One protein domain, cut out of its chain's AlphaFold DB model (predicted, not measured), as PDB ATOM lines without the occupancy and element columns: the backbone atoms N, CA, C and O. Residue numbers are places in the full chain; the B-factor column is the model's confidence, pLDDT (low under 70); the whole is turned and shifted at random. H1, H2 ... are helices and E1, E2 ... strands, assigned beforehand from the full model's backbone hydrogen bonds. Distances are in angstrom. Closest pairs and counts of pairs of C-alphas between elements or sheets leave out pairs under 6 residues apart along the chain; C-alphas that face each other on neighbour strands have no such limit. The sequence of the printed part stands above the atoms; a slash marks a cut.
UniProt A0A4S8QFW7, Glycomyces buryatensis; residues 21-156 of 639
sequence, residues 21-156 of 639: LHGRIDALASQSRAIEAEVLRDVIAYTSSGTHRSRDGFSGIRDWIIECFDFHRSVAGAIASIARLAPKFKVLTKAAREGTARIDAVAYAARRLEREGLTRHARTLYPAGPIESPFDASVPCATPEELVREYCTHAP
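This is residues 21 to 156 of the 639 residues of a protein of Glycomyces buryatensis (UniProt A0A4S8QFW7). Picture a flat assembly of helices with a small two-stranded hairpin, E1 and E2, at one end of its longest axis and H2 and H3 at the other; between these ends come H7, then the helical hairpin H5 and H6, then H4. The long helix H1 crosses this row, its later part packing on H4 and H5, while its residues 21 to 29 stick out free. The printed part has 136 residues, with seven named helices and two named strands in the order H1 H2 H3 H4 H5 H6 E1 E2 H7; the class is mostly helix and the sheet, E1 - E2, is antiparallel. The whole is compact, with a radius of gyration of the C-alphas of 16.0 A, and spans 49 by 43 by 21 A.

Start at the hairpin of E1, residues 131 to 133, and E2, residues 136 to 141, where N 131 and O 141 lie 2.9 A apart and N 141 and O 131 2.8 A, both within hydrogen-bond range. Next look at H7, residues 144 to 154: its closest C-alphas to E2 are Leu 147 and Cys 141, 5.4 A apart. H7 touches H5, residues 90 to 97, at a shallow tilt of 20 degrees, the same way, closest at C-alphas Arg 149 and Leu 92, 5.6 A. The hub is H6, residues 103 to 115, which touches four helices. It touches H7 with its residues 105 to 109 alone, closest at C-alphas Ala 105 and Cys 152, 5.4 A, at a shallow tilt of 26 degrees, opposite ways. H5 and H6 form a helical hairpin, closest at C-alphas Ala 96 and Ile 103, 5.7 A. H6 also touches H4, residues 73 to 85, at a steep tilt of 53 degrees, with C-alphas Ala 107 and Ala 78 closest at 5.1 A. H4 also touches H3, residues 61 to 69, at a steep tilt of 47 degrees, opposite ways, with the C-alphas of Ala 80 and Arg 62 closest at 5.0 A. H2, residues 51 to 54, is close to H3 but not clearly touching, with C-alphas His 52 and Trp 64 closest at 7.2 A. H1, residues 21 to 48, touches H5 with its residues 37 to 41 alone, closest at C-alphas Ala 37 and Arg 97, 4.6 A, and is apart from H7. In H1, H3, H4, H5, H6 and H7 every O i to N i+4 pair is within hydrogen-bond range; H2 is too short for such a pair.

Find C-alpha 21 at (173.492, 157.693, 172.783); from there H1 runs 40.4 A to C-alpha 48 at (153.101, 187.884, 155.376). H4 measures 18.0 A, H6 17.9 A and H7 15.5 A, ending at C-alpha 154 at (160.021, 172.494, 179.017).

The C-alphas of Arg 55 and Ala 128 are the two farthest apart, at 49.2 A. The link from H6 to E1, residues 116 to 130, is long. The printed part has no cut, and no printed residue is under 70 in pLDDT.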
ATOM      1  N   LEU A  21     174.531 157.760 173.814       93.75
ATOM      2  CA  LEU A  21     173.492 157.693 172.783       93.75
ATOM      3  C   LEU A  21     172.370 158.708 173.038       93.75
ATOM      4  O   LEU A  21     171.951 159.370 172.091       93.75
ATOM      5  N   HIS A  22     171.932 158.876 174.290       92.75
ATOM      6  CA  HIS A  22     170.905 159.850 174.674       92.75
ATOM      7  C   HIS A  22     171.341 161.280 174.319       92.75
ATOM      8  O   HIS A  22     170.696 161.919 173.492       92.75
ATOM      9  N   GLY A  23     172.515 161.719 174.787       94.19
ATOM     10  CA  GLY A  23     173.035 163.058 174.477       94.19
ATOM     11  C   GLY A  23     173.269 163.305 172.978       94.19
ATOM     12  O   GLY A  23     173.112 164.429 172.499       94.19
ATOM     13  N   ARG A  24     173.579 162.259 172.194       96.06
ATOM     14  CA  ARG A  24     173.639 162.361 170.725       96.06
ATOM     15  C   ARG A  24     172.250 162.527 170.096       96.06
ATOM     16  O   ARG A  24     172.122 163.277 169.130       96.06
ATOM     17  N   ILE A  25     171.231 161.842 170.615       95.56
ATOM     18  CA  ILE A  25     169.837 162.001 170.178       95.56
ATOM     19  C   ILE A  25     169.341 163.413 170.513       95.56
ATOM     20  O   ILE A  25     168.775 164.063 169.638       95.56
ATOM     21  N   ASP A  26     169.639 163.936 171.704       91.38
ATOM     22  CA  ASP A  26     169.260 165.295 172.116       91.38
ATOM     23  C   ASP A  26     169.925 166.378 171.258       91.38
ATOM     24  O   ASP A  26     169.274 167.349 170.855       91.38
ATOM     25  N   ALA A  27     171.203 166.198 170.906       92.69
ATOM     26  CA  ALA A  27     171.911 167.087 169.989       92.69
ATOM     27  C   ALA A  27     171.266 167.100 168.589       92.69
ATOM     28  O   ALA A  27     171.007 168.171 168.039       92.69
ATOM     29  N   LEU A  28     170.937 165.926 168.034       95.56
ATOM     30  CA  LEU A  28     170.266 165.803 166.731       95.56
ATOM     31  C   LEU A  28     168.833 166.363 166.761       95.56
ATOM     32  O   LEU A  28     168.433 167.088 165.851       95.56
ATOM     33  N   ALA A  29     168.075 166.105 167.829       89.38
ATOM     34  CA  ALA A  29     166.748 166.679 168.028       89.38
ATOM     35  C   ALA A  29     166.801 168.212 168.144       89.38
ATOM     36  O   ALA A  29     165.885 168.901 167.695       89.38
ATOM     37  N   SER A  30     167.874 168.760 168.720       89.31
ATOM     38  CA  SER A  30     168.087 170.208 168.831       89.31
ATOM     39  C   SER A  30     168.471 170.845 167.492       89.31
ATOM     40  O   SER A  30     167.958 171.914 167.167       89.31
ATOM     41  N   GLN A  31     169.266 170.159 166.664       93.19
ATOM     42  CA  GLN A  31     169.508 170.562 165.272       93.19
ATOM     43  C   GLN A  31     168.213 170.545 164.443       93.19
ATOM     44  O   GLN A  31     167.953 171.493 163.707       93.19
ATOM     45  N   SER A  32     167.355 169.531 164.619       91.56
ATOM     46  CA  SER A  32     166.042 169.471 163.956       91.56
ATOM     47  C   SER A  32     165.166 170.682 164.302       91.56
ATOM     48  O   SER A  32     164.625 171.314 163.399       91.56
ATOM     49  N   ARG A  33     165.082 171.066 165.588       90.25
ATOM     50  CA  ARG A  33     164.322 172.258 166.019       90.25
ATOM     51  C   ARG A  33     164.889 173.564 165.453       90.25
ATOM     52  O   ARG A  33     164.117 174.459 165.127       90.25
ATOM     53  N   ALA A  34     166.211 173.679 165.313       93.44
ATOM     54  CA  ALA A  34     166.839 174.858 164.712       93.44
ATOM     55  C   ALA A  34     166.466 175.012 163.224       93.44
ATOM     56  O   ALA A  34     166.080 176.101 162.801       93.44
ATOM     57  N   ILE A  35     166.489 173.914 162.460       94.00
ATOM     58  CA  ILE A  35     166.078 173.887 161.046       94.00
ATOM     59  C   ILE A  35     164.578 174.203 160.909       94.00
ATOM     60  O   ILE A  35     164.187 175.027 160.086       94.00
ATOM     61  N   GLU A  36     163.726 173.611 161.753       94.00
ATOM     62  CA  GLU A  36     162.287 173.921 161.798       94.00
ATOM     63  C   GLU A  36     162.015 175.407 162.096       94.00
ATOM     64  O   GLU A  36     161.124 176.009 161.492       94.00
ATOM     65  N   ALA A  37     162.803 176.017 162.989       94.69
ATOM     66  CA  ALA A  37     162.712 177.432 163.333       94.69
ATOM     67  C   ALA A  37     163.185 178.363 162.200       94.69
ATOM     68  O   ALA A  37     162.632 179.454 162.035       94.69
ATOM     69  N   GLU A  38     164.170 177.949 161.398       96.12
ATOM     70  CA  GLU A  38     164.600 178.652 160.179       96.12
ATOM     71  C   GLU A  38     163.512 178.628 159.107       96.12
ATOM     72  O   GLU A  38     163.047 179.689 158.686       96.12
ATOM     73  N   VAL A  39     163.004 177.442 158.766       95.50
ATOM     74  CA  VAL A  39     161.889 177.288 157.815       95.50
ATOM     75  C   VAL A  39     160.674 178.106 158.264       95.50
ATOM     76  O   VAL A  39     160.053 178.796 157.456       95.50
ATOM     77  N   LEU A  40     160.341 178.094 159.559       96.38
ATOM     78  CA  LEU A  40     159.238 178.885 160.105       96.38
ATOM     79  C   LEU A  40     159.479 180.402 160.005       96.38
ATOM     80  O   LEU A  40     158.527 181.144 159.750       96.38
ATOM     81  N   ARG A  41     160.717 180.885 160.194       96.38
ATOM     82  CA  ARG A  41     161.059 182.308 160.017       96.38
ATOM     83  C   ARG A  41     160.789 182.765 158.582       96.38
ATOM     84  O   ARG A  41     160.116 183.784 158.407       96.38
ATOM     85  N   ASP A  42     161.237 181.992 157.600       96.38
ATOM     86  CA  ASP A  42     161.134 182.354 156.183       96.38
ATOM     87  C   ASP A  42     159.710 182.169 155.642       96.38
ATOM     88  O   ASP A  42     159.193 183.044 154.945       96.38
ATOM     89  N   VAL A  43     159.008 181.107 156.058       95.88
ATOM     90  CA  VAL A  43     157.576 180.927 155.769       95.88
ATOM     91  C   VAL A  43     156.748 182.086 156.324       95.88
ATOM     92  O   VAL A  43     155.868 182.588 155.625       95.88
ATOM     93  N   ILE A  44     157.009 182.557 157.550       95.12
ATOM     94  CA  ILE A  44     156.300 183.721 158.107       95.12
ATOM     95  C   ILE A  44     156.553 184.968 157.254       95.12
ATOM     96  O   ILE A  44     155.596 185.659 156.905       95.12
ATOM     97  N   ALA A  45     157.804 185.235 156.865       94.44
ATOM     98  CA  ALA A  45     158.130 186.372 156.007       94.44
ATOM     99  C   ALA A  45     157.380 186.294 154.659       94.44
ATOM    100  O   ALA A  45     156.584 187.181 154.346       94.44
ATOM    101  N   TYR A  46     157.548 185.192 153.925       94.44
ATOM    102  CA  TYR A  46     157.010 184.979 152.575       94.44
ATOM    103  C   TYR A  46     155.474 184.863 152.513       94.44
ATOM    104  O   TYR A  46     154.837 185.167 151.497       94.44
ATOM    105  N   THR A  47     154.843 184.430 153.608       93.25
ATOM    106  CA  THR A  47     153.376 184.414 153.704       93.25
ATOM    107  C   THR A  47     152.812 185.772 154.108       93.25
ATOM    108  O   THR A  47     151.784 186.168 153.555       93.25
ATOM    109  N   SER A  48     153.504 186.527 154.973       91.00
ATOM    110  CA  SER A  48     153.101 187.884 155.376       91.00
ATOM    111  C   SER A  48     153.172 188.911 154.238       91.00
ATOM    112  O   SER A  48     152.316 189.788 154.165       91.00
ATOM    113  N   SER A  49     154.110 188.754 153.298       90.94
ATOM    114  CA  SER A  49     154.191 189.545 152.059       90.94
ATOM    115  C   SER A  49     153.147 189.154 151.002       90.94
ATOM    116  O   SER A  49     153.083 189.767 149.938       90.94
ATOM    117  N   GLY A  50     152.352 188.104 151.248       88.81
ATOM    118  CA  GLY A  50     151.382 187.567 150.292       88.81
ATOM    119  C   GLY A  50     151.996 186.831 149.092       88.81
ATOM    120  O   GLY A  50     151.249 186.398 148.217       88.81
ATOM    121  N   THR A  51     153.320 186.644 149.042       91.81
ATOM    122  CA  THR A  51     154.038 186.164 147.846       91.81
ATOM    123  C   THR A  51     153.596 184.762 147.406       91.81
ATOM    124  O   THR A  51     153.403 184.540 146.214       91.81
ATOM    125  N   HIS A  52     153.293 183.864 148.350       90.94
ATOM    126  CA  HIS A  52     152.691 182.546 148.073       90.94
ATOM    127  C   HIS A  52     151.413 182.592 147.206       90.94
ATOM    128  O   HIS A  52     151.146 181.656 146.458       90.94
ATOM    129  N   ARG A  53     150.640 183.689 147.258       91.12
ATOM    130  CA  ARG A  53     149.427 183.889 146.444       91.12
ATOM    131  C   ARG A  53     149.730 184.520 145.094       91.12
ATOM    132  O   ARG A  53     149.181 184.084 144.090       91.12
ATOM    133  N   SER A  54     150.560 185.563 145.074       91.56
ATOM    134  CA  SER A  54     150.804 186.375 143.874       91.56
ATOM    135  C   SER A  54     151.854 185.795 142.927       91.56
ATOM    136  O   SER A  54     151.820 186.103 141.739       91.56
ATOM    137  N   ARG A  55     152.777 184.974 143.439       92.81
ATOM    138  CA  ARG A  55     153.838 184.320 142.664       92.81
ATOM    139  C   ARG A  55     153.549 182.839 142.428       92.81
ATOM    140  O   ARG A  55     153.636 182.390 141.292       92.81
ATOM    141  N   ASP A  56     153.194 182.112 143.487       90.75
ATOM    142  CA  ASP A  56     153.089 180.646 143.439       90.75
ATOM    143  C   ASP A  56     151.635 180.158 143.263       90.75
ATOM    144  O   ASP A  56     151.402 178.981 143.016       90.75
ATOM    145  N   GLY A  57     150.645 181.056 143.362       91.75
ATOM    146  CA  GLY A  57     149.225 180.778 143.101       91.75
ATOM    147  C   GLY A  57     148.435 180.146 144.256       91.75
ATOM    148  O   GLY A  57     147.228 179.933 144.127       91.75
ATOM    149  N   PHE A  58     149.059 179.873 145.404       92.69
ATOM    150  CA  PHE A  58     148.430 179.139 146.502       92.69
ATOM    151  C   PHE A  58     147.656 180.038 147.471       92.69
ATOM    152  O   PHE A  58     148.201 180.949 148.093       92.69
ATOM    153  N   SER A  59     146.381 179.720 147.700       88.31
ATOM    154  CA  SER A  59     145.540 180.398 148.699       88.31
ATOM    155  C   SER A  59     145.825 179.952 150.144       88.31
ATOM    156  O   SER A  59     145.670 180.755 151.075       88.31
ATOM    157  N   GLY A  60     146.243 178.692 150.331       90.81
ATOM    158  CA  GLY A  60     146.458 178.035 151.622       90.81
ATOM    159  C   GLY A  60     147.925 177.694 151.899       90.81
ATOM    160  O   GLY A  60     148.545 176.930 151.166       90.81
ATOM    161  N   ILE A  61     148.454 178.206 153.016       94.12
ATOM    162  CA  ILE A  61     149.873 178.085 153.402       94.12
ATOM    163  C   ILE A  61     150.330 176.622 153.554       94.12
ATOM    164  O   ILE A  61     151.441 176.289 153.163       94.12
ATOM    165  N   ARG A  62     149.492 175.732 154.110       94.88
ATOM    166  CA  ARG A  62     149.860 174.316 154.312       94.88
ATOM    167  C   ARG A  62     150.128 173.610 152.987       94.88
ATOM    168  O   ARG A  62     151.087 172.858 152.888       94.88
ATOM    169  N   ASP A  63     149.251 173.823 152.016       93.75
ATOM    170  CA  ASP A  63     149.248 173.051 150.776       93.75
ATOM    171  C   ASP A  63     150.361 173.549 149.841       93.75
ATOM    172  O   ASP A  63     151.098 172.734 149.303       93.75
ATOM    173  N   TRP A  64     150.630 174.862 149.845       95.44
ATOM    174  CA  TRP A  64     151.866 175.464 149.317       95.44
ATOM    175  C   TRP A  64     153.145 174.819 149.886       95.44
ATOM    176  O   TRP A  64     154.029 174.424 149.130       95.44
ATOM    177  N   ILE A  65     153.245 174.662 151.214       95.19
ATOM    178  CA  ILE A  65     154.427 174.058 151.861       95.19
ATOM    179  C   ILE A  65     154.618 172.583 151.458       95.19
ATOM    180  O   ILE A  65     155.752 172.123 151.343       95.19
ATOM    181  N   ILE A  66     153.528 171.842 151.239       94.56
ATOM    182  CA  ILE A  66     153.583 170.441 150.797       94.56
ATOM    183  C   ILE A  66     153.969 170.365 149.313       94.56
ATOM    184  O   ILE A  66     154.918 169.671 148.966       94.56
ATOM    185  N   GLU A  67     153.262 171.080 148.439       93.88
ATOM    186  CA  GLU A  67     153.392 170.933 146.983       93.88
ATOM    187  C   GLU A  67     154.651 171.600 146.405       93.88
ATOM    188  O   GLU A  67     155.175 171.129 145.398       93.88
ATOM    189  N   CYS A  68     155.175 172.658 147.037       93.19
ATOM    190  CA  CYS A  68     156.384 173.344 146.565       93.19
ATOM    191  C   CYS A  68     157.689 172.870 147.231       93.19
ATOM    192  O   CYS A  68     158.759 173.131 146.681       93.19
ATOM    193  N   PHE A  69     157.631 172.210 148.398       93.50
ATOM    194  CA  PHE A  69     158.825 171.912 149.212       93.50
ATOM    195  C   PHE A  69     158.835 170.517 149.881       93.50
ATOM    196  O   PHE A  69     159.720 170.252 150.691       93.50
ATOM    197  N   ASP A  70     157.878 169.634 149.568       91.44
ATOM    198  CA  ASP A  70     157.812 168.220 150.005       91.44
ATOM    199  C   ASP A  70     157.880 167.981 151.535       91.44
ATOM    200  O   ASP A  70     158.306 166.934 152.026       91.44
ATOM    201  N   PHE A  71     157.429 168.948 152.342       93.44
ATOM    202  CA  PHE A  71     157.331 168.749 153.791       93.44
ATOM    203  C   PHE A  71     156.209 167.772 154.146       93.44
ATOM    204  O   PHE A  71     155.058 167.924 153.727       93.44
ATOM    205  N   HIS A  72     156.500 166.840 155.058       94.88
ATOM    206  CA  HIS A  72     155.483 165.943 155.600       94.88
ATOM    207  C   HIS A  72     154.292 166.719 156.194       94.88
ATOM    208  O   HIS A  72     154.452 167.685 156.946       94.88
ATOM    209  N   ARG A  73     153.070 166.250 155.900       93.69
ATOM    210  CA  ARG A  73     151.797 166.947 156.172       93.69
ATOM    211  C   ARG A  73     151.612 167.407 157.626       93.69
ATOM    212  O   ARG A  73     150.943 168.418 157.847       93.69
ATOM    213  N   SER A  74     152.181 166.711 158.616       92.88
ATOM    214  CA  SER A  74     152.138 167.148 160.024       92.88
ATOM    215  C   SER A  74     152.994 168.393 160.284       92.88
ATOM    216  O   SER A  74     152.514 169.331 160.920       92.88
ATOM    217  N   VAL A  75     154.219 168.428 159.750       94.00
ATOM    218  CA  VAL A  75     155.178 169.536 159.881       94.00
ATOM    219  C   VAL A  75     154.665 170.753 159.116       94.00
ATOM    220  O   VAL A  75     154.497 171.820 159.705       94.00
ATOM    221  N   ALA A  76     154.267 170.570 157.853       95.31
ATOM    222  CA  ALA A  76     153.614 171.611 157.057       95.31
ATOM    223  C   ALA A  76     152.356 172.168 157.753       95.31
ATOM    224  O   ALA A  76     152.129 173.377 157.784       95.31
ATOM    225  N   GLY A  77     151.551 171.294 158.371       95.44
ATOM    226  CA  GLY A  77     150.374 171.677 159.151       95.44
ATOM    227  C   GLY A  77     150.701 172.461 160.426       95.44
ATOM    228  O   GLY A  77     149.956 173.381 160.775       95.44
ATOM    229  N   ALA A  78     151.799 172.143 161.117       96.31
ATOM    230  CA  ALA A  78     152.278 172.893 162.275       96.31
ATOM    231  C   ALA A  78     152.777 174.287 161.866       96.31
ATOM    232  O   ALA A  78     152.236 175.287 162.340       96.31
ATOM    233  N   ILE A  79     153.707 174.353 160.908       96.31
ATOM    234  CA  ILE A  79     154.296 175.597 160.394       96.31
ATOM    235  C   ILE A  79     153.202 176.534 159.856       96.31
ATOM    236  O   ILE A  79     153.121 177.687 160.275       96.31
ATOM    237  N   ALA A  80     152.287 176.038 159.016       96.12
ATOM    238  CA  ALA A  80     151.173 176.832 158.489       96.12
ATOM    239  C   ALA A  80     150.199 177.322 159.576       96.12
ATOM    240  O   ALA A  80     149.607 178.396 159.438       96.12
ATOM    241  N   SER A  81     150.028 176.559 160.665       96.75
ATOM    242  CA  SER A  81     149.210 176.991 161.805       96.75
ATOM    243  C   SER A  81     149.870 178.151 162.544       96.75
ATOM    244  O   SER A  81     149.195 179.136 162.822       96.75
ATOM    245  N   ILE A  82     151.175 178.067 162.821       96.56
ATOM    246  CA  ILE A  82     151.909 179.146 163.495       96.56
ATOM    247  C   ILE A  82     151.974 180.382 162.592       96.56
ATOM    248  O   ILE A  82     151.660 181.473 163.050       96.56
ATOM    249  N   ALA A  83     152.272 180.228 161.299       95.62
ATOM    250  CA  ALA A  83     152.352 181.354 160.368       95.62
ATOM    251  C   ALA A  83     151.032 182.141 160.264       95.62
ATOM    252  O   ALA A  83     151.033 183.369 160.353       95.62
ATOM    253  N   ARG A  84     149.887 181.446 160.189       95.31
ATOM    254  CA  ARG A  84     148.551 182.074 160.225       95.31
ATOM    255  C   ARG A  84     148.252 182.776 161.561       95.31
ATOM    256  O   ARG A  84     147.463 183.718 161.592       95.31
ATOM    257  N   LEU A  85     148.849 182.311 162.659       95.06
ATOM    258  CA  LEU A  85     148.580 182.773 164.024       95.06
ATOM    259  C   LEU A  85     149.660 183.702 164.600       95.06
ATOM    260  O   LEU A  85     149.471 184.236 165.692       95.06
ATOM    261  N   ALA A  86     150.725 183.988 163.850       94.06
ATOM    262  CA  ALA A  86     151.797 184.905 164.232       94.06
ATOM    263  C   ALA A  86     151.310 186.309 164.669       94.06
ATOM    264  O   ALA A  86     151.837 186.838 165.650       94.06
ATOM    265  N   PRO A  87     150.267 186.914 164.052       91.06
ATOM    266  CA  PRO A  87     149.706 188.181 164.534       91.06
ATOM    267  C   PRO A  87     148.893 188.056 165.837       91.06
ATOM    268  O   PRO A  87     148.628 189.070 166.489       91.06
ATOM    269  N   LYS A  88     148.472 186.836 166.209       91.50
ATOM    270  CA  LYS A  88     147.627 186.520 167.374       91.50
ATOM    271  C   LYS A  88     148.439 186.096 168.603       91.50
ATOM    272  O   LYS A  88     148.180 186.639 169.671       91.50
ATOM    273  N   PHE A  89     149.460 185.256 168.456       94.94
ATOM    274  CA  PHE A  89     150.283 184.784 169.579       94.94
ATOM    275  C   PHE A  89     151.759 185.136 169.345       94.94
ATOM    276  O   PHE A  89     152.479 184.425 168.640       94.94
ATOM    277  N   LYS A  90     152.189 186.289 169.876       93.81
ATOM    278  CA  LYS A  90     153.523 186.863 169.621       93.81
ATOM    279  C   LYS A  90     154.633 186.149 170.394       93.81
ATOM    280  O   LYS A  90     155.708 185.943 169.839       93.81
ATOM    281  N   VAL A  91     154.381 185.790 171.648       95.12
ATOM    282  CA  VAL A  91     155.326 185.126 172.555       95.12
ATOM    283  C   VAL A  91     155.528 183.675 172.124       95.12
ATOM    284  O   VAL A  91     156.668 183.240 171.956       95.12
ATOM    285  N   LEU A  92     154.438 182.957 171.837       95.88
ATOM    286  CA  LEU A  92     154.501 181.584 171.326       95.88
ATOM    287  C   LEU A  92     155.205 181.519 169.962       95.88
ATOM    288  O   LEU A  92     156.077 180.678 169.744       95.88
ATOM    289  N   THR A  93     154.895 182.452 169.055       95.94
ATOM    290  CA  THR A  93     155.559 182.513 167.741       95.94
ATOM    291  C   THR A  93     157.028 182.916 167.856       95.94
ATOM    292  O   THR A  93     157.846 182.422 167.081       95.94
ATOM    293  N   LYS A  94     157.398 183.777 168.816       95.81
ATOM    294  CA  LYS A  94     158.804 184.100 169.099       95.81
ATOM    295  C   LYS A  94     159.575 182.832 169.487       95.81
ATOM    296  O   LYS A  94     160.547 182.510 168.813       95.81
ATOM    297  N   ALA A  95     159.086 182.073 170.470       95.06
ATOM    298  CA  ALA A  95     159.746 180.851 170.937       95.06
ATOM    299  C   ALA A  95     159.918 179.793 169.827       95.06
ATOM    300  O   ALA A  95     160.980 179.182 169.707       95.06
ATOM    301  N   ALA A  96     158.921 179.628 168.950       95.69
ATOM    302  CA  ALA A  96     159.038 178.732 167.797       95.69
ATOM    303  C   ALA A  96     160.029 179.237 166.721       95.69
ATOM    304  O   ALA A  96     160.715 178.431 166.102       95.69
ATOM    305  N   ARG A  97     160.140 180.556 166.496       96.06
ATOM    306  CA  ARG A  97     161.114 181.159 165.550       96.06
ATOM    307  C   ARG A  97     162.553 181.167 166.075       96.06
ATOM    308  O   ARG A  97     163.484 181.288 165.279       96.06
ATOM    309  N   GLU A  98     162.720 181.062 167.390       94.12
ATOM    310  CA  GLU A  98     164.006 180.962 168.093       94.12
ATOM    311  C   GLU A  98     164.430 179.502 168.352       94.12
ATOM    312  O   GLU A  98     165.543 179.261 168.807       94.12
ATOM    313  N   GLY A  99     163.570 178.519 168.049       91.88
ATOM    314  CA  GLY A  99     163.849 177.086 168.227       91.88
ATOM    315  C   GLY A  99     163.848 176.603 169.684       91.88
ATOM    316  O   GLY A  99     164.202 175.450 169.947       91.88
ATOM    317  N   THR A 100     163.451 177.463 170.628       91.38
ATOM    318  CA  THR A 100     163.376 177.138 172.060       91.38
ATOM    319  C   THR A 100     162.194 176.217 172.349       91.38
ATOM    320  O   THR A 100     162.369 175.180 172.986       91.38
ATOM    321  N   ALA A 101     161.019 176.529 171.799       92.69
ATOM    322  CA  ALA A 101     159.826 175.690 171.874       92.69
ATOM    323  C   ALA A 101     159.614 174.879 170.584       92.69
ATOM    324  O   ALA A 101     159.883 175.355 169.479       92.69
ATOM    325  N   ARG A 102     159.086 173.653 170.705       91.38
ATOM    326  CA  ARG A 102     158.811 172.782 169.544       91.38
ATOM    327  C   ARG A 102     157.653 173.320 168.696       91.38
ATOM    328  O   ARG A 102     156.622 173.729 169.234       91.38
ATOM    329  N   ILE A 103     157.762 173.219 167.369       94.00
ATOM    330  CA  ILE A 103     156.707 173.689 166.455       94.00
ATOM    331  C   ILE A 103     155.385 172.918 166.603       94.00
ATOM    332  O   ILE A 103     154.324 173.487 166.361       94.00
ATOM    333  N   ASP A 104     155.401 171.648 167.018       93.88
ATOM    334  CA  ASP A 104     154.184 170.847 167.188       93.88
ATOM    335  C   ASP A 104     153.410 171.232 168.459       93.88
ATOM    336  O   ASP A 104     152.196 171.445 168.393       93.88
ATOM    337  N   ALA A 105     154.125 171.415 169.573       95.25
ATOM    338  CA  ALA A 105     153.623 171.965 170.829       95.25
ATOM    339  C   ALA A 105     153.030 173.370 170.634       95.25
ATOM    340  O   ALA A 105     151.850 173.593 170.916       95.25
ATOM    341  N   VAL A 106     153.803 174.295 170.051       96.62
ATOM    342  CA  VAL A 106     153.357 175.676 169.808       96.62
ATOM    343  C   VAL A 106     152.169 175.728 168.845       96.62
ATOM    344  O   VAL A 106     151.195 176.440 169.101       96.62
ATOM    345  N   ALA A 107     152.183 174.942 167.763       96.44
ATOM    346  CA  ALA A 107     151.051 174.878 166.843       96.44
ATOM    347  C   ALA A 107     149.800 174.263 167.489       96.44
ATOM    348  O   ALA A 107     148.686 174.645 167.133       96.44
ATOM    349  N   TYR A 108     149.945 173.314 168.421       96.19
ATOM    350  CA  TYR A 108     148.821 172.788 169.196       96.19
ATOM    351  C   TYR A 108     148.234 173.864 170.116       96.19
ATOM    352  O   TYR A 108     147.041 174.154 170.007       96.19
ATOM    353  N   ALA A 109     149.072 174.506 170.934       95.44
ATOM    354  CA  ALA A 109     148.665 175.554 171.866       95.44
ATOM    355  C   ALA A 109     147.953 176.717 171.156       95.44
ATOM    356  O   ALA A 109     146.816 177.046 171.493       95.44
ATOM    357  N   ALA A 110     148.561 177.272 170.103       95.00
ATOM    358  CA  ALA A 110     147.982 178.375 169.339       95.00
ATOM    359  C   ALA A 110     146.633 178.007 168.684       95.00
ATOM    360  O   ALA A 110     145.718 178.829 168.649       95.00
ATOM    361  N   ARG A 111     146.462 176.763 168.203       94.69
ATOM    362  CA  ARG A 111     145.170 176.285 167.668       94.69
ATOM    363  C   ARG A 111     144.113 176.081 168.755       94.69
ATOM    364  O   ARG A 111     142.955 176.398 168.498       94.69
ATOM    365  N   ARG A 112     144.478 175.563 169.937       92.75
ATOM    366  CA  ARG A 112     143.561 175.404 171.086       92.75
ATOM    367  C   ARG A 112     143.064 176.778 171.542       92.75
ATOM    368  O   ARG A 112     141.863 177.017 171.535       92.75
ATOM    369  N   LEU A 113     143.985 177.711 171.794       91.00
ATOM    370  CA  LEU A 113     143.684 179.080 172.232       91.00
ATOM    371  C   LEU A 113     142.936 179.928 171.184       91.00
ATOM    372  O   LEU A 113     142.215 180.851 171.554       91.00
ATOM    373  N   GLU A 114     143.083 179.655 169.881       91.12
ATOM    374  CA  GLU A 114     142.204 180.268 168.872       91.12
ATOM    375  C   GLU A 114     140.804 179.641 168.880       91.12
ATOM    376  O   GLU A 114     139.821 180.380 168.848       91.12
ATOM    377  N   ARG A 115     140.704 178.304 168.911       89.00
ATOM    378  CA  ARG A 115     139.424 177.590 168.793       89.00
ATOM    379  C   ARG A 115     138.477 177.900 169.947       89.00
ATOM    380  O   ARG A 115     137.301 178.121 169.690       89.00
ATOM    381  N   GLU A 116     138.991 177.974 171.173       83.81
ATOM    382  CA  GLU A 116     138.182 178.330 172.348       83.81
ATOM    383  C   GLU A 116     138.032 179.864 172.532       83.81
ATOM    384  O   GLU A 116     137.647 180.333 173.595       83.81
ATOM    385  N   GLY A 117     138.397 180.686 171.534       82.31
ATOM    386  CA  GLY A 117     138.242 182.151 171.566       82.31
ATOM    387  C   GLY A 117     139.248 182.924 172.440       82.31
ATOM    388  O   GLY A 117     139.344 184.150 172.333       82.31
ATOM    389  N   LEU A 118     140.071 182.233 173.234       80.69
ATOM    390  CA  LEU A 118     140.978 182.764 174.270       80.69
ATOM    391  C   LEU A 118     142.132 183.670 173.779       80.69
ATOM    392  O   LEU A 118     143.004 184.050 174.560       80.69
ATOM    393  N   THR A 119     142.140 184.095 172.511       82.69
ATOM    394  CA  THR A 119     143.171 184.981 171.929       82.69
ATOM    395  C   THR A 119     143.299 186.327 172.663       82.69
ATOM    396  O   THR A 119     144.389 186.896 172.713       82.69
ATOM    397  N   ARG A 120     142.207 186.853 173.243       79.69
ATOM    398  CA  ARG A 120     142.255 188.074 174.071       79.69
ATOM    399  C   ARG A 120     142.813 187.784 175.467       79.69
ATOM    400  O   ARG A 120     143.695 188.506 175.923       79.69
ATOM    401  N   HIS A 121     142.333 186.713 176.101       78.62
ATOM    402  CA  HIS A 121     142.747 186.331 177.449       78.62
ATOM    403  C   HIS A 121     144.241 185.999 177.525       78.62
ATOM    404  O   HIS A 121     144.916 186.492 178.417       78.62
ATOM    405  N   ALA A 122     144.787 185.257 176.554       81.75
ATOM    406  CA  ALA A 122     146.205 184.879 176.541       81.75
ATOM    407  C   ALA A 122     147.164 186.086 176.664       81.75
ATOM    408  O   ALA A 122     148.266 185.952 177.184       81.75
ATOM    409  N   ARG A 123     146.724 187.274 176.230       83.19
ATOM    410  CA  ARG A 123     147.469 188.544 176.271       83.19
ATOM    411  C   ARG A 123     147.155 189.423 177.488       83.19
ATOM    412  O   ARG A 123     147.680 190.529 177.582       83.19
ATOM    413  N   THR A 124     146.233 189.005 178.348       82.44
ATOM    414  CA  THR A 124     145.816 189.764 179.533       82.44
ATOM    415  C   THR A 124     146.808 189.515 180.667       82.44
ATOM    416  O   THR A 124     147.285 188.396 180.836       82.44
ATOM    417  N   LEU A 125     147.147 190.564 181.416       85.38
ATOM    418  CA  LEU A 125     148.033 190.453 182.575       85.38
ATOM    419  C   LEU A 125     147.306 189.764 183.737       85.38
ATOM    420  O   LEU A 125     146.118 190.009 183.955       85.38
ATOM    421  N   TYR A 126     148.023 188.943 184.503       79.06
ATOM    422  CA  TYR A 126     147.475 188.331 185.714       79.06
ATOM    423  C   TYR A 126     147.158 189.401 186.788       79.06
ATOM    424  O   TYR A 126     148.039 190.199 187.117       79.06
ATOM    425  N   PRO A 127     145.937 189.435 187.374       72.56
ATOM    426  CA  PRO A 127     145.533 190.505 188.301       72.56
ATOM    427  C   PRO A 127     146.362 190.601 189.588       72.56
ATOM    428  O   PRO A 127     146.488 191.684 190.152       72.56
ATOM    429  N   ALA A 128     146.932 189.484 190.048       78.69
ATOM    430  CA  ALA A 128     147.783 189.419 191.238       78.69
ATOM    431  C   ALA A 128     149.260 189.786 190.967       78.69
ATOM    432  O   ALA A 128     150.084 189.712 191.875       78.69
ATOM    433  N   GLY A 129     149.600 190.170 189.731       84.44
ATOM    434  CA  GLY A 129     150.978 190.280 189.251       84.44
ATOM    435  C   GLY A 129     151.468 189.000 188.554       84.44
ATOM    436  O   GLY A 129     150.701 188.045 188.413       84.44
ATOM    437  N   PRO A 130     152.723 188.980 188.065       90.75
ATOM    438  CA  PRO A 130     153.283 187.840 187.342       90.75
ATOM    439  C   PRO A 130     153.340 186.558 188.180       90.75
ATOM    440  O   PRO A 130     153.617 186.604 189.375       90.75
ATOM    441  N   ILE A 131     153.132 185.416 187.525       90.25
ATOM    442  CA  ILE A 131     153.199 184.079 188.129       90.25
ATOM    443  C   ILE A 131     154.549 183.443 187.773       90.25
ATOM    444  O   ILE A 131     154.991 183.543 186.632       90.25
ATOM    445  N   GLU A 132     155.208 182.790 188.726       92.12
ATOM    446  CA  GLU A 132     156.473 182.073 188.500       92.12
ATOM    447  C   GLU A 132     156.284 180.864 187.558       92.12
ATOM    448  O   GLU A 132     155.285 180.143 187.645       92.12
ATOM    449  N   SER A 133     157.239 180.619 186.652       91.81
ATOM    450  CA  SER A 133     157.211 179.443 185.772       91.81
ATOM    451  C   SER A 133     157.363 178.148 186.591       91.81
ATOM    452  O   SER A 133     158.326 178.020 187.350       91.81
ATOM    453  N   PRO A 134     156.493 177.130 186.403       91.00
ATOM    454  CA  PRO A 134     156.610 175.832 187.081       91.00
ATOM    455  C   PRO A 134     157.906 175.059 186.792       91.00
ATOM    456  O   PRO A 134     158.158 174.037 187.430       91.00
ATOM    457  N   PHE A 135     158.695 175.509 185.811       91.38
ATOM    458  CA  PHE A 135     159.945 174.882 185.376       91.38
ATOM    459  C   PHE A 135     161.188 175.682 185.802       91.38
ATOM    460  O   PHE A 135     162.258 175.093 185.935       91.38
ATOM    461  N   ASP A 136     161.046 176.990 186.048       89.81
ATOM    462  CA  ASP A 136     162.100 177.875 186.553       89.81
ATOM    463  C   ASP A 136     161.482 179.075 187.295       89.81
ATOM    464  O   ASP A 136     160.980 180.018 186.682       89.81
ATOM    465  N   ALA A 137     161.555 179.079 188.628       89.06
ATOM    466  CA  ALA A 137     160.992 180.153 189.449       89.06
ATOM    467  C   ALA A 137     161.625 181.541 189.190       89.06
ATOM    468  O   ALA A 137     161.043 182.558 189.555       89.06
ATOM    469  N   SER A 138     162.789 181.613 188.529       89.38
ATOM    470  CA  SER A 138     163.400 182.887 188.120       89.38
ATOM    471  C   SER A 138     162.754 183.518 186.875       89.38
ATOM    472  O   SER A 138     163.051 184.670 186.551       89.38
ATOM    473  N   VAL A 139     161.849 182.800 186.195       90.44
ATOM    474  CA  VAL A 139     161.133 183.258 184.997       90.44
ATOM    475  C   VAL A 139     159.696 183.669 185.361       90.44
ATOM    476  O   VAL A 139     158.815 182.811 185.449       90.44
ATOM    477  N   PRO A 140     159.407 184.974 185.539       92.50
ATOM    478  CA  PRO A 140     158.044 185.453 185.734       92.50
ATOM    479  C   PRO A 140     157.255 185.456 184.415       92.50
ATOM    480  O   PRO A 140     157.677 186.028 183.406       92.50
ATOM    481  N   CYS A 141     156.061 184.873 184.443       92.38
ATOM    482  CA  CYS A 141     155.057 184.931 183.388       92.38
ATOM    483  C   CYS A 141     154.010 185.991 183.757       92.38
ATOM    484  O   CYS A 141     153.166 185.777 184.628       92.38
ATOM    485  N   ALA A 142     154.055 187.154 183.104       91.12
ATOM    486  CA  ALA A 142     153.095 188.232 183.338       91.12
ATOM    487  C   ALA A 142     151.733 187.950 182.675       91.12
ATOM    488  O   ALA A 142     150.711 188.481 183.110       91.12
ATOM    489  N   THR A 143     151.725 187.105 181.641       91.75
ATOM    490  CA  THR A 143     150.548 186.719 180.853       91.75
ATOM    491  C   THR A 143     150.404 185.195 180.702       91.75
ATOM    492  O   THR A 143     151.402 184.466 180.739       91.75
ATOM    493  N   PRO A 144     149.188 184.679 180.437       89.88
ATOM    494  CA  PRO A 144     148.982 183.266 180.125       89.88
ATOM    495  C   PRO A 144     149.688 182.800 178.843       89.88
ATOM    496  O   PRO A 144     150.073 181.639 178.756       89.88
ATOM    497  N   GLU A 145     149.905 183.670 177.845       93.44
ATOM    498  CA  GLU A 145     150.696 183.310 176.656       93.44
ATOM    499  C   GLU A 145     152.167 183.023 177.019       93.44
ATOM    500  O   GLU A 145     152.793 182.140 176.428       93.44
ATOM    501  N   GLU A 146     152.712 183.715 178.024       94.38
ATOM    502  CA  GLU A 146     154.046 183.439 178.565       94.38
ATOM    503  C   GLU A 146     154.073 182.166 179.409       94.38
ATOM    504  O   GLU A 146     155.029 181.413 179.288       94.38
ATOM    505  N   LEU A 147     153.034 181.866 180.191       93.81
ATOM    506  CA  LEU A 147     152.974 180.597 180.924       93.81
ATOM    507  C   LEU A 147     152.862 179.400 179.962       93.81
ATOM    508  O   LEU A 147     153.595 178.422 180.086       93.81
ATOM    509  N   VAL A 148     152.021 179.498 178.928       94.62
ATOM    510  CA  VAL A 148     151.887 178.451 177.900       94.62
ATOM    511  C   VAL A 148     153.168 178.302 177.062       94.62
ATOM    512  O   VAL A 148     153.457 177.192 176.609       94.62
ATOM    513  N   ARG A 149     153.984 179.359 176.895       95.38
ATOM    514  CA  ARG A 149     155.341 179.252 176.316       95.38
ATOM    515  C   ARG A 149     156.201 178.287 177.126       95.38
ATOM    516  O   ARG A 149     156.809 177.409 176.527       95.38
ATOM    517  N   GLU A 150     156.224 178.411 178.450       95.69
ATOM    518  CA  GLU A 150     157.040 177.556 179.322       95.69
ATOM    519  C   GLU A 150     156.683 176.076 179.156       95.69
ATOM    520  O   GLU A 150     157.565 175.250 178.921       95.69
ATOM    521  N   TYR A 151     155.387 175.751 179.136       95.25
ATOM    522  CA  TYR A 151     154.923 174.391 178.841       95.25
ATOM    523  C   TYR A 151     155.271 173.928 177.410       95.25
ATOM    524  O   TYR A 151     155.489 172.740 177.197       95.25
ATOM    525  N   CYS A 152     155.368 174.825 176.420       94.75
ATOM    526  CA  CYS A 152     155.816 174.471 175.062       94.75
ATOM    527  C   CYS A 152     157.344 174.289 174.930       94.75
ATOM    528  O   CYS A 152     157.795 173.682 173.952       94.75
ATOM    529  N   THR A 153     158.126 174.824 175.874       93.44
ATOM    530  CA  THR A 153     159.598 174.729 175.922       93.44
ATOM    531  C   THR A 153     160.065 173.544 176.773       93.44
ATOM    532  O   THR A 153     160.941 172.795 176.346       93.44
ATOM    533  N   HIS A 154     159.483 173.366 177.964       92.50
ATOM    534  CA  HIS A 154     160.021 172.494 179.017       92.50
ATOM    535  C   HIS A 154     159.167 171.256 179.329       92.50
ATOM    536  O   HIS A 154     159.706 170.262 179.815       92.50
ATOM    537  N   ALA A 155     157.857 171.280 179.059       92.56
ATOM    538  CA  ALA A 155     156.965 170.180 179.429       92.56
ATOM    539  C   ALA A 155     156.900 169.076 178.353       92.56
ATOM    540  O   ALA A 155     157.001 169.357 177.152       92.56
ATOM    541  N   PRO A 156     156.641 167.810 178.733       92.31
ATOM    542  CA  PRO A 156     156.201 166.807 177.773       92.31
ATOM    543  C   PRO A 156     154.810 167.175 177.230       92.31
ATOM    544  O   PRO A 156     153.987 167.793 177.906       92.31
TER     545      PRO A 156